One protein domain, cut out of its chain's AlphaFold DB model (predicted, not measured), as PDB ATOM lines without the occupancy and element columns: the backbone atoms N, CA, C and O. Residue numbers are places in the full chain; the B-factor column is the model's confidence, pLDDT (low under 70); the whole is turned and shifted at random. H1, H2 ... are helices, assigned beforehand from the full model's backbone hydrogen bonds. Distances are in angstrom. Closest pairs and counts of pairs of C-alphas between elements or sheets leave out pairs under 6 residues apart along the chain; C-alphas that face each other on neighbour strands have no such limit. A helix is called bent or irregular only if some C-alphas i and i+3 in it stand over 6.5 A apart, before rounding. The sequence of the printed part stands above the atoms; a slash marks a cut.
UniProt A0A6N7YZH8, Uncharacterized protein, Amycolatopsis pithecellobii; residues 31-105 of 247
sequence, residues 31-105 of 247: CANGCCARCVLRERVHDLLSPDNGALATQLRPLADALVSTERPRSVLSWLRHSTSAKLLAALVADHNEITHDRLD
ATOM      1  N   CYS A  31      67.017 170.696  -1.998       72.19
ATOM      2  CA  CYS A  31      68.195 171.009  -2.818       72.19
ATOM      3  C   CYS A  31      69.401 171.457  -1.998       72.19
ATOM      4  O   CYS A  31      70.506 170.980  -2.229       72.19
ATOM      5  N   ALA A  32      69.205 172.409  -1.088       73.50
ATOM      6  CA  ALA A  32      70.263 172.950  -0.243       73.50
ATOM      7  C   ALA A  32      69.649 173.462   1.056       73.50
ATOM      8  O   ALA A  32      68.547 174.010   1.033       73.50
ATOM      9  N   ASN A  33      70.355 173.294   2.178       77.56
ATOM     10  CA  ASN A  33      69.942 173.811   3.485       77.56
ATOM     11  C   ASN A  33      68.481 173.453   3.832       77.56
ATOM     12  O   ASN A  33      67.727 174.306   4.289       77.56
ATOM     13  N   GLY A  34      68.029 172.232   3.530       83.44
ATOM     14  CA  GLY A  34      66.648 171.805   3.792       83.44
ATOM     15  C   GLY A  34      65.555 172.599   3.053       83.44
ATOM     16  O   GLY A  34      64.399 172.577   3.461       83.44
ATOM     17  N   CYS A  35      65.891 173.336   1.990       89.56
ATOM     18  CA  CYS A  35      64.941 174.086   1.171       89.56
ATOM     19  C   CYS A  35      64.755 173.424  -0.200       89.56
ATOM     20  O   CYS A  35      65.711 172.933  -0.807       89.56
ATOM     21  N   CYS A  36      63.530 173.456  -0.730       90.44
ATOM     22  CA  CYS A  36      63.242 172.992  -2.086       90.44
ATOM     23  C   CYS A  36      63.870 173.918  -3.143       90.44
ATOM     24  O   CYS A  36      64.127 175.101  -2.889       90.44
ATOM     25  N   ALA A  37      64.056 173.402  -4.363       89.31
ATOM     26  CA  ALA A  37      64.647 174.141  -5.485       89.31
ATOM     27  C   ALA A  37      63.999 175.516  -5.722       89.31
ATOM     28  O   ALA A  37      64.688 176.478  -6.040       89.31
ATOM     29  N   ARG A  38      62.675 175.619  -5.551       90.44
ATOM     30  CA  ARG A  38      61.917 176.850  -5.804       90.44
ATOM     31  C   ARG A  38      62.188 177.933  -4.759       90.44
ATOM     32  O   ARG A  38      62.344 179.098  -5.109       90.44
ATOM     33  N   CYS A  39      62.297 177.542  -3.489       91.12
ATOM     34  CA  CYS A  39      62.637 178.467  -2.407       91.12
ATOM     35  C   CYS A  39      64.079 178.966  -2.520       91.12
ATOM     36  O   CYS A  39      64.323 180.148  -2.301       91.12
ATOM     37  N   VAL A  40      65.011 178.082  -2.892       92.25
ATOM     38  CA  VAL A  40      66.406 178.465  -3.151       92.25
ATOM     39  C   VAL A  40      66.494 179.374  -4.381       92.25
ATOM     40  O   VAL A  40      67.224 180.355  -4.362       92.25
ATOM     41  N   LEU A  41      65.733 179.092  -5.444       92.50
ATOM     42  CA  LEU A  41      65.712 179.930  -6.644       92.50
ATOM     43  C   LEU A  41      65.238 181.353  -6.345       92.50
ATOM     44  O   LEU A  41      65.892 182.295  -6.773       92.50
ATOM     45  N   ARG A  42      64.139 181.510  -5.599       91.25
ATOM     46  CA  ARG A  42      63.609 182.833  -5.238       91.25
ATOM     47  C   ARG A  42      64.640 183.682  -4.498       91.25
ATOM     48  O   ARG A  42      64.814 184.843  -4.835       91.25
ATOM     49  N   GLU A  43      65.331 183.081  -3.537       90.50
ATOM     50  CA  GLU A  43      66.422 183.729  -2.805       90.50
ATOM     51  C   GLU A  43      67.565 184.119  -3.738       90.50
ATOM     52  O   GLU A  43      67.915 185.285  -3.810       90.50
ATOM     53  N   ARG A  44      68.068 183.191  -4.560       91.56
ATOM     54  CA  ARG A  44      69.182 183.488  -5.475       91.56
ATOM     55  C   ARG A  44      68.857 184.543  -6.530       91.56
ATOM     56  O   ARG A  44      69.753 185.275  -6.931       91.56
ATOM     57  N   VAL A  45      67.613 184.602  -7.005       92.06
ATOM     58  CA  VAL A  45      67.160 185.666  -7.914       92.06
ATOM     59  C   VAL A  45      67.119 187.004  -7.182       92.06
ATOM     60  O   VAL A  45      67.575 187.999  -7.735       92.06
ATOM     61  N   HIS A  46      66.625 187.029  -5.942       88.25
ATOM     62  CA  HIS A  46      66.618 188.241  -5.129       88.25
ATOM     63  C   HIS A  46      68.040 188.738  -4.841       88.25
ATOM     64  O   HIS A  46      68.330 189.894  -5.122       88.25
ATOM     65  N   ASP A  47      68.940 187.859  -4.392       88.56
ATOM     66  CA  ASP A  47      70.347 188.191  -4.124       88.56
ATOM     67  C   ASP A  47      71.052 188.767  -5.364       88.56
ATOM     68  O   ASP A  47      71.903 189.643  -5.254       88.56
ATOM     69  N   LEU A  48      70.713 188.268  -6.561       88.25
ATOM     70  CA  LEU A  48      71.300 188.744  -7.815       88.25
ATOM     71  C   LEU A  48      70.801 190.144  -8.198       88.25
ATOM     72  O   LEU A  48      71.574 190.954  -8.701       88.25
ATOM     73  N   LEU A  49      69.497 190.385  -8.042       87.06
ATOM     74  CA  LEU A  49      68.824 191.592  -8.532       87.06
ATOM     75  C   LEU A  49      68.728 192.701  -7.477       87.06
ATOM     76  O   LEU A  49      68.370 193.827  -7.812       87.06
ATOM     77  N   SER A  50      69.021 192.378  -6.220       84.31
ATOM     78  CA  SER A  50      69.074 193.308  -5.096       84.31
ATOM     79  C   SER A  50      70.198 192.915  -4.120       84.31
ATOM     80  O   SER A  50      69.929 192.415  -3.024       84.31
ATOM     81  N   PRO A  51      71.474 193.101  -4.515       70.12
ATOM     82  CA  PRO A  51      72.629 192.638  -3.740       70.12
ATOM     83  C   PRO A  51      72.750 193.293  -2.354       70.12
ATOM     84  O   PRO A  51      73.239 192.652  -1.427       70.12
ATOM     85  N   ASP A  52      72.232 194.514  -2.176       74.25
ATOM     86  CA  ASP A  52      72.234 195.227  -0.887       74.25
ATOM     87  C   ASP A  52      70.975 194.966  -0.040       74.25
ATOM     88  O   ASP A  52      70.701 195.690   0.917       74.25
ATOM     89  N   ASN A  53      70.157 193.968  -0.408       66.00
ATOM     90  CA  ASN A  53      68.804 193.759   0.132       66.00
ATOM     91  C   ASN A  53      67.894 195.000   0.023       66.00
ATOM     92  O   ASN A  53      66.914 195.134   0.759       66.00
ATOM     93  N   GLY A  54      68.208 195.908  -0.901       68.94
ATOM     94  CA  GLY A  54      67.406 197.084  -1.208       68.94
ATOM     95  C   GLY A  54      66.111 196.743  -1.951       68.94
ATOM     96  O   GLY A  54      65.789 195.585  -2.236       68.94
ATOM     97  N   ALA A  55      65.345 197.772  -2.305       71.94
ATOM     98  CA  ALA A  55      64.180 197.582  -3.157       71.94
ATOM     99  C   ALA A  55      64.619 197.152  -4.567       71.94
ATOM    100  O   ALA A  55      65.421 197.826  -5.211       71.94
ATOM    101  N   LEU A  56      64.062 196.043  -5.058       74.62
ATOM    102  CA  LEU A  56      64.284 195.582  -6.426       74.62
ATOM    103  C   LEU A  56      63.749 196.628  -7.417       74.62
ATOM    104  O   LEU A  56      62.567 196.981  -7.357       74.62
ATOM    105  N   ALA A  57      64.614 197.105  -8.318       76.50
ATOM    106  CA  ALA A  57      64.269 198.127  -9.304       76.50
ATOM    107  C   ALA A  57      63.038 197.711 -10.122       76.50
ATOM    108  O   ALA A  57      62.965 196.583 -10.611       76.50
ATOM    109  N   THR A  58      62.076 198.618 -10.311       81.00
ATOM    110  CA  THR A  58      60.784 198.305 -10.949       81.00
ATOM    111  C   THR A  58      60.939 197.635 -12.317       81.00
ATOM    112  O   THR A  58      60.218 196.684 -12.611       81.00
ATOM    113  N   GLN A  59      61.928 198.052 -13.115       80.38
ATOM    114  CA  GLN A  59      62.223 197.477 -14.437       80.38
ATOM    115  C   GLN A  59      62.632 195.994 -14.382       80.38
ATOM    116  O   GLN A  59      62.402 195.250 -15.332       80.38
ATOM    117  N   LEU A  60      63.211 195.537 -13.268       83.75
ATOM    118  CA  LEU A  60      63.684 194.161 -13.092       83.75
ATOM    119  C   LEU A  60      62.618 193.227 -12.512       83.75
ATOM    120  O   LEU A  60      62.813 192.011 -12.505       83.75
ATOM    121  N   ARG A  61      61.490 193.763 -12.032       85.00
ATOM    122  CA  ARG A  61      60.434 192.965 -11.395       85.00
ATOM    123  C   ARG A  61      59.811 191.935 -12.348       85.00
ATOM    124  O   ARG A  61      59.766 190.771 -11.955       85.00
ATOM    125  N   PRO A  62      59.467 192.273 -13.610       84.94
ATOM    126  CA  PRO A  62      58.965 191.279 -14.561       84.94
ATOM    127  C   PRO A  62      59.964 190.142 -14.817       84.94
ATOM    128  O   PRO A  62      59.577 188.980 -14.925       84.94
ATOM    129  N   LEU A  63      61.265 190.457 -14.865       85.56
ATOM    130  CA  LEU A  63      62.315 189.453 -15.030       85.56
ATOM    131  C   LEU A  63      62.425 188.546 -13.797       85.56
ATOM    132  O   LEU A  63      62.522 187.326 -13.940       85.56
ATOM    133  N   ALA A  64      62.396 189.124 -12.595       88.31
ATOM    134  CA  ALA A  64      62.416 188.369 -11.345       88.31
ATOM    135  C   ALA A  64      61.229 187.395 -11.269       88.31
ATOM    136  O   ALA A  64      61.417 186.204 -11.002       88.31
ATOM    137  N   ASP A  65      60.028 187.883 -11.582       85.56
ATOM    138  CA  ASP A  65      58.800 187.091 -11.571       85.56
ATOM    139  C   ASP A  65      58.857 185.961 -12.603       85.56
ATOM    140  O   ASP A  65      58.580 184.806 -12.263       85.56
ATOM    141  N   ALA A  66      59.303 186.242 -13.831       84.31
ATOM    142  CA  ALA A  66      59.463 185.228 -14.872       84.31
ATOM    143  C   ALA A  66      60.459 184.124 -14.465       84.31
ATOM    144  O   ALA A  66      60.176 182.931 -14.619       84.31
ATOM    145  N   LEU A  67      61.609 184.496 -13.889       88.31
ATOM    146  CA  LEU A  67      62.623 183.534 -13.443       88.31
ATOM    147  C   LEU A  67      62.113 182.653 -12.295       88.31
ATOM    148  O   LEU A  67      62.355 181.445 -12.297       88.31
ATOM    149  N   VAL A  68      61.389 183.227 -11.329       91.31
ATOM    150  CA  VAL A  68      60.851 182.499 -10.161       91.31
ATOM    151  C   VAL A  68      59.629 181.639 -10.519       91.31
ATOM    152  O   VAL A  68      59.376 180.615  -9.872       91.31
ATOM    153  N   SER A  69      58.886 182.012 -11.560       87.56
ATOM    154  CA  SER A  69      57.670 181.312 -12.001       87.56
ATOM    155  C   SER A  69      57.945 180.086 -12.873       87.56
ATOM    156  O   SER A  69      57.046 179.279 -13.083       87.56
ATOM    157  N   THR A  70      59.194 179.853 -13.286       87.44
ATOM    158  CA  THR A  70      59.582 178.702 -14.117       87.44
ATOM    159  C   THR A  70      59.106 177.342 -13.576       87.44
ATOM    160  O   THR A  70      59.157 177.054 -12.375       87.44
ATOM    161  N   GLU A  71      58.711 176.440 -14.471       84.75
ATOM    162  CA  GLU A  71      58.406 175.045 -14.126       84.75
ATOM    163  C   GLU A  71      59.660 174.247 -13.739       84.75
ATOM    164  O   GLU A  71      59.581 173.264 -13.002       84.75
ATOM    165  N   ARG A  72      60.845 174.674 -14.205       84.12
ATOM    166  CA  ARG A  72      62.113 173.936 -14.055       84.12
ATOM    167  C   ARG A  72      63.144 174.723 -13.235       84.12
ATOM    168  O   ARG A  72      64.169 175.158 -13.769       84.12
ATOM    169  N   PRO A  73      62.951 174.863 -11.910       86.56
ATOM    170  CA  PRO A  73      63.775 175.738 -11.074       86.56
ATOM    171  C   PRO A  73      65.255 175.333 -11.022       86.56
ATOM    172  O   PRO A  73      66.135 176.188 -10.960       86.56
ATOM    173  N   ARG A  74      65.565 174.031 -11.110       86.44
ATOM    174  CA  ARG A  74      66.954 173.538 -11.125       86.44
ATOM    175  C   ARG A  74      67.731 173.984 -12.367       86.44
ATOM    176  O   ARG A  74      68.930 174.241 -12.269       86.44
ATOM    177  N   SER A  75      67.065 174.117 -13.514       83.00
ATOM    178  CA  SER A  75      67.686 174.618 -14.744       83.00
ATOM    179  C   SER A  75      68.083 176.085 -14.599       83.00
ATOM    180  O   SER A  75      69.210 176.441 -14.940       83.00
ATOM    181  N   VAL A  76      67.206 176.908 -14.014       85.38
ATOM    182  CA  VAL A  76      67.491 178.328 -13.758       85.38
ATOM    183  C   VAL A  76      68.571 178.494 -12.689       85.38
ATOM    184  O   VAL A  76      69.500 179.265 -12.893       85.38
ATOM    185  N   LEU A  77      68.548 177.706 -11.608       87.75
ATOM    186  CA  LEU A  77      69.637 177.681 -10.618       87.75
ATOM    187  C   LEU A  77      70.995 177.337 -11.248       87.75
ATOM    188  O   LEU A  77      72.016 177.939 -10.919       87.75
ATOM    189  N   SER A  78      71.018 176.374 -12.174       86.00
ATOM    190  CA  SER A  78      72.236 176.035 -12.911       86.00
ATOM    191  C   SER A  78      72.691 177.180 -13.823       86.00
ATOM    192  O   SER A  78      73.885 177.476 -13.880       86.00
ATOM    193  N   TRP A  79      71.753 177.855 -14.497       87.75
ATOM    194  CA  TRP A  79      72.029 179.023 -15.337       87.75
ATOM    195  C   TRP A  79      72.573 180.213 -14.535       87.75
ATOM    196  O   TRP A  79      73.595 180.776 -14.931       87.75
ATOM    197  N   LEU A  80      71.958 180.545 -13.393       88.00
ATOM    198  CA  LEU A  80      72.404 181.612 -12.486       88.00
ATOM    199  C   LEU A  80      73.858 181.403 -12.060       88.00
ATOM    200  O   LEU A  80      74.655 182.334 -12.040       88.00
ATOM    201  N   ARG A  81      74.221 180.152 -11.766       85.75
ATOM    202  CA  ARG A  81      75.560 179.795 -11.294       85.75
ATOM    203  C   ARG A  81      76.633 179.861 -12.383       85.75
ATOM    204  O   ARG A  81      77.785 180.158 -12.083       85.75
ATOM    205  N   HIS A  82      76.284 179.534 -13.627       79.31
ATOM    206  CA  HIS A  82      77.281 179.204 -14.655       79.31
ATOM    207  C   HIS A  82      77.272 180.107 -15.888       79.31
ATOM    208  O   HIS A  82      78.207 180.036 -16.686       79.31
ATOM    209  N   SER A  83      76.243 180.931 -16.093       74.81
ATOM    210  CA  SER A  83      76.115 181.715 -17.323       74.81
ATOM    211  C   SER A  83      76.826 183.065 -17.247       74.81
ATOM    212  O   SER A  83      76.807 183.759 -16.234       74.81
ATOM    213  N   THR A  84      77.428 183.474 -18.363       70.81
ATOM    214  CA  THR A  84      77.957 184.835 -18.526       70.81
ATOM    215  C   THR A  84      76.834 185.871 -18.509       70.81
ATOM    216  O   THR A  84      77.045 186.963 -18.004       70.81
ATOM    217  N   SER A  85      75.632 185.527 -18.984       77.31
ATOM    218  CA  SER A  85      74.465 186.413 -18.939       77.31
ATOM    219  C   SER A  85      74.049 186.759 -17.507       77.31
ATOM    220  O   SER A  85      73.790 187.922 -17.231       77.31
ATOM    221  N   ALA A  86      74.049 185.791 -16.581       82.56
ATOM    222  CA  ALA A  86      73.783 186.067 -15.168       82.56
ATOM    223  C   ALA A  86      74.873 186.950 -14.540       82.56
ATOM    224  O   ALA A  86      74.564 187.832 -13.747       82.56
ATOM    225  N   LYS A  87      76.143 186.765 -14.933       82.19
ATOM    226  CA  LYS A  87      77.255 187.628 -14.491       82.19
ATOM    227  C   LYS A  87      77.132 189.055 -15.027       82.19
ATOM    228  O   LYS A  87      77.370 189.995 -14.282       82.19
ATOM    229  N   LEU A  88      76.753 189.209 -16.296       80.31
ATOM    230  CA  LEU A  88      76.492 190.513 -16.901       80.31
ATOM    231  C   LEU A  88      75.330 191.210 -16.191       80.31
ATOM    232  O   LEU A  88      75.448 192.374 -15.841       80.31
ATOM    233  N   LEU A  89      74.241 190.486 -15.928       83.75
ATOM    234  CA  LEU A  89      73.098 191.011 -15.188       83.75
ATOM    235  C   LEU A  89      73.499 191.471 -13.779       83.75
ATOM    236  O   LEU A  89      73.121 192.565 -13.386       83.75
ATOM    237  N   ALA A  90      74.317 190.694 -13.061       84.00
ATOM    238  CA  ALA A  90      74.862 191.109 -11.765       84.00
ATOM    239  C   ALA A  90      75.681 192.405 -11.865       84.00
ATOM    240  O   ALA A  90      75.527 193.288 -11.031       84.00
ATOM    241  N   ALA A  91      76.533 192.528 -12.889       79.69
ATOM    242  CA  ALA A  91      77.345 193.724 -13.108       79.69
ATOM    243  C   ALA A  91      76.480 194.956 -13.420       79.69
ATOM    244  O   ALA A  91      76.704 196.020 -12.856       79.69
ATOM    245  N   LEU A  92      75.450 194.798 -14.259       80.00
ATOM    246  CA  LEU A  92      74.505 195.874 -14.573       80.00
ATOM    247  C   LEU A  92      73.720 196.330 -13.336       80.00
ATOM    248  O   LEU A  92      73.490 197.522 -13.172       80.00
ATOM    249  N   VAL A  93      73.327 195.393 -12.467       82.62
ATOM    250  CA  VAL A  93      72.625 195.694 -11.208       82.62
ATOM    251  C   VAL A  93      73.545 196.403 -10.209       82.62
ATOM    252  O   VAL A  93      73.125 197.377  -9.589       82.62
ATOM    253  N   ALA A  94      74.793 195.946 -10.071       78.94
ATOM    254  CA  ALA A  94      75.783 196.539  -9.167       78.94
ATOM    255  C   ALA A  94      76.198 197.965  -9.568       78.94
ATOM    256  O   ALA A  94      76.617 198.747  -8.725       78.94
ATOM    257  N   ASP A  95      76.053 198.327 -10.842       73.69
ATOM    258  CA  ASP A  95      76.301 199.687 -11.324       73.69
ATOM    259  C   ASP A  95      75.202 200.694 -10.909       73.69
ATOM    260  O   ASP A  95      75.343 201.880 -11.210       73.69
ATOM    261  N   HIS A  96      74.112 200.245 -10.258       65.12
ATOM    262  CA  HIS A  96      72.991 201.034  -9.703       65.12
ATOM    263  C   HIS A  96      72.335 202.065 -10.645       65.12
ATOM    264  O   HIS A  96      71.610 202.953 -10.196       65.12
ATOM    265  N   ASN A  97      72.562 201.954 -11.952       60.62
ATOM    266  CA  ASN A  97      72.036 202.865 -12.961       60.62
ATOM    267  C   ASN A  97      70.811 202.270 -13.667       60.62
ATOM    268  O   ASN A  97      70.586 201.060 -13.655       60.62
ATOM    269  N   GLU A  98      70.029 203.129 -14.320       69.69
ATOM    270  CA  GLU A  98      68.936 202.695 -15.187       69.69
ATOM    271  C   GLU A  98      69.462 201.804 -16.329       69.69
ATOM    272  O   GLU A  98      70.460 202.127 -16.982       69.69
ATOM    273  N   ILE A  99      68.813 200.659 -16.563       73.50
ATOM    274  CA  ILE A  99      69.226 199.705 -17.597       73.50
ATOM    275  C   ILE A  99      68.587 200.128 -18.919       73.50
ATOM    276  O   ILE A  99      67.406 199.891 -19.156       73.50
ATOM    277  N   THR A 100      69.381 200.737 -19.799       72.12
ATOM    278  CA  THR A 100      68.946 201.186 -21.131       72.12
ATOM    279  C   THR A 100      69.628 200.395 -22.250       72.12
ATOM    280  O   THR A 100      70.704 199.821 -22.062       72.12
ATOM    281  N   HIS A 101      69.013 200.375 -23.440       67.75
ATOM    282  CA  HIS A 101      69.597 199.744 -24.632       67.75
ATOM    283  C   HIS A 101      70.947 200.372 -25.025       67.75
ATOM    284  O   HIS A 101      71.910 199.643 -25.233       67.75
ATOM    285  N   ASP A 102      71.053 201.705 -25.013       65.50
ATOM    286  CA  ASP A 102      72.288 202.435 -25.344       65.50
ATOM    287  C   ASP A 102      73.477 202.018 -24.455       65.50
ATOM    288  O   ASP A 102      74.594 201.805 -24.924       65.50
ATOM    289  N   ARG A 103      73.231 201.778 -23.160       70.00
ATOM    290  CA  ARG A 103      74.276 201.315 -22.236       70.00
ATOM    291  C   ARG A 103      74.709 199.871 -22.500       70.00
ATOM    292  O   ARG A 103      75.872 199.532 -22.277       70.00
ATOM    293  N   LEU A 104      73.793 199.015 -22.953       69.19
ATOM    294  CA  LEU A 104      74.131 197.653 -23.376       69.19
ATOM    295  C   LEU A 104      74.994 197.668 -24.645       69.19
ATOM    296  O   LEU A 104      75.918 196.860 -24.750       69.19
ATOM    297  N   ASP A 105      74.742 198.609 -25.557       66.75
ATOM    298  CA  ASP A 105      75.486 198.757 -26.813       66.75
ATOM    299  C   ASP A 105      76.912 199.295 -26.603       66.75
ATOM    300  O   ASP A 105      77.827 198.953 -27.354       66.75
TER     301      ASP A 105
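What this domain is: This is residues 31 to 105 of the 247 residues of an uncharacterized protein of Amycolatopsis pithecellobii (UniProt A0A6N7YZH8). A helical hairpin of H1 and H2 makes one side of this domain, and H3 and H4, joined by a tight link and about perpendicular to each other, both pack on H1, H3 near its first residues and H4 at its last two. The small helix H5 lies past H4, near one end of the longest axis, and touches no helix; residues 31 to 36, before H1, lie at the other end. The printed part has 75 residues with five named helices, H1 to H5 in order along the chain, and no named strand: the class is all helix. It is compact, with a radius of gyration of the C-alphas of 12.7 A, yet elongated in outline, spanning 40 by 24 by 18 A.

Where its parts are: Begin at C-alpha 37, at (64.647, 174.141, -5.485); from there H1, the longest helix, runs through residues 37 to 49, 18.2 A to C-alpha 49 at (68.824, 191.592, -8.532). Look next at residues 58 to 69 for H2, 17.3 A long; it is irregular, with C-alphas 59 and 62 7.0 A apart, where a regular helix has about 5 A. H3 takes residues 73 to 82 and is 14.4 A long. H4 takes residues 84 to 94 and measures 15.1 A. H5 is residues 101 to 105, 6.4 A, ending at C-alpha 105 at (75.486, 198.757, -26.813).

How they stand to each other: Start from H1, the hub, which touches three helices. H1 and H2 form a helical hairpin: they touch, run opposite ways at a shallow tilt of 18 degrees, and come closest at the C-alphas of Arg 42 and Val 68, 5.7 A apart. H3 touches H1 at a steep tilt of 39 degrees, the same way; the closest C-alphas are those of Arg 38 and Pro 73, 5.7 A. H4 touches H1 at residues 48 to 49 of H1 alone, at a steep tilt of 52 degrees, the same way; the closest C-alphas are those of Leu 48 and Ala 90, 5.8 A. H3 and H4 only just touch, only at the corner by their link, with 3 pairs of C-alphas within 8 A, and are about perpendicular at 79 degrees; Leu 80 and Ala 86 hold the closest C-alphas, 5.4 A apart. H2 and H3 are close but not clearly touching, with the closest C-alphas, those of Leu 67 and Val 76, 7.1 A apart. H2 and H4 are apart. In H1, H3, H4 and H5 each O i to N i+4 pair is within hydrogen-bond range; in H2 6 of 8 are.

The domain as a whole: The farthest C-alphas are those of Gly 34 and Asp 102, 42.6 A apart. The printed part has no cut and no long link; the links from H2 to H3 and H3 to H4 are tight, the other two short. The mean pLDDT of the printed part is 81.3; look for values under 70 at residues 53 to 54, 96 to 98, 101 to 102 and 104 to 105.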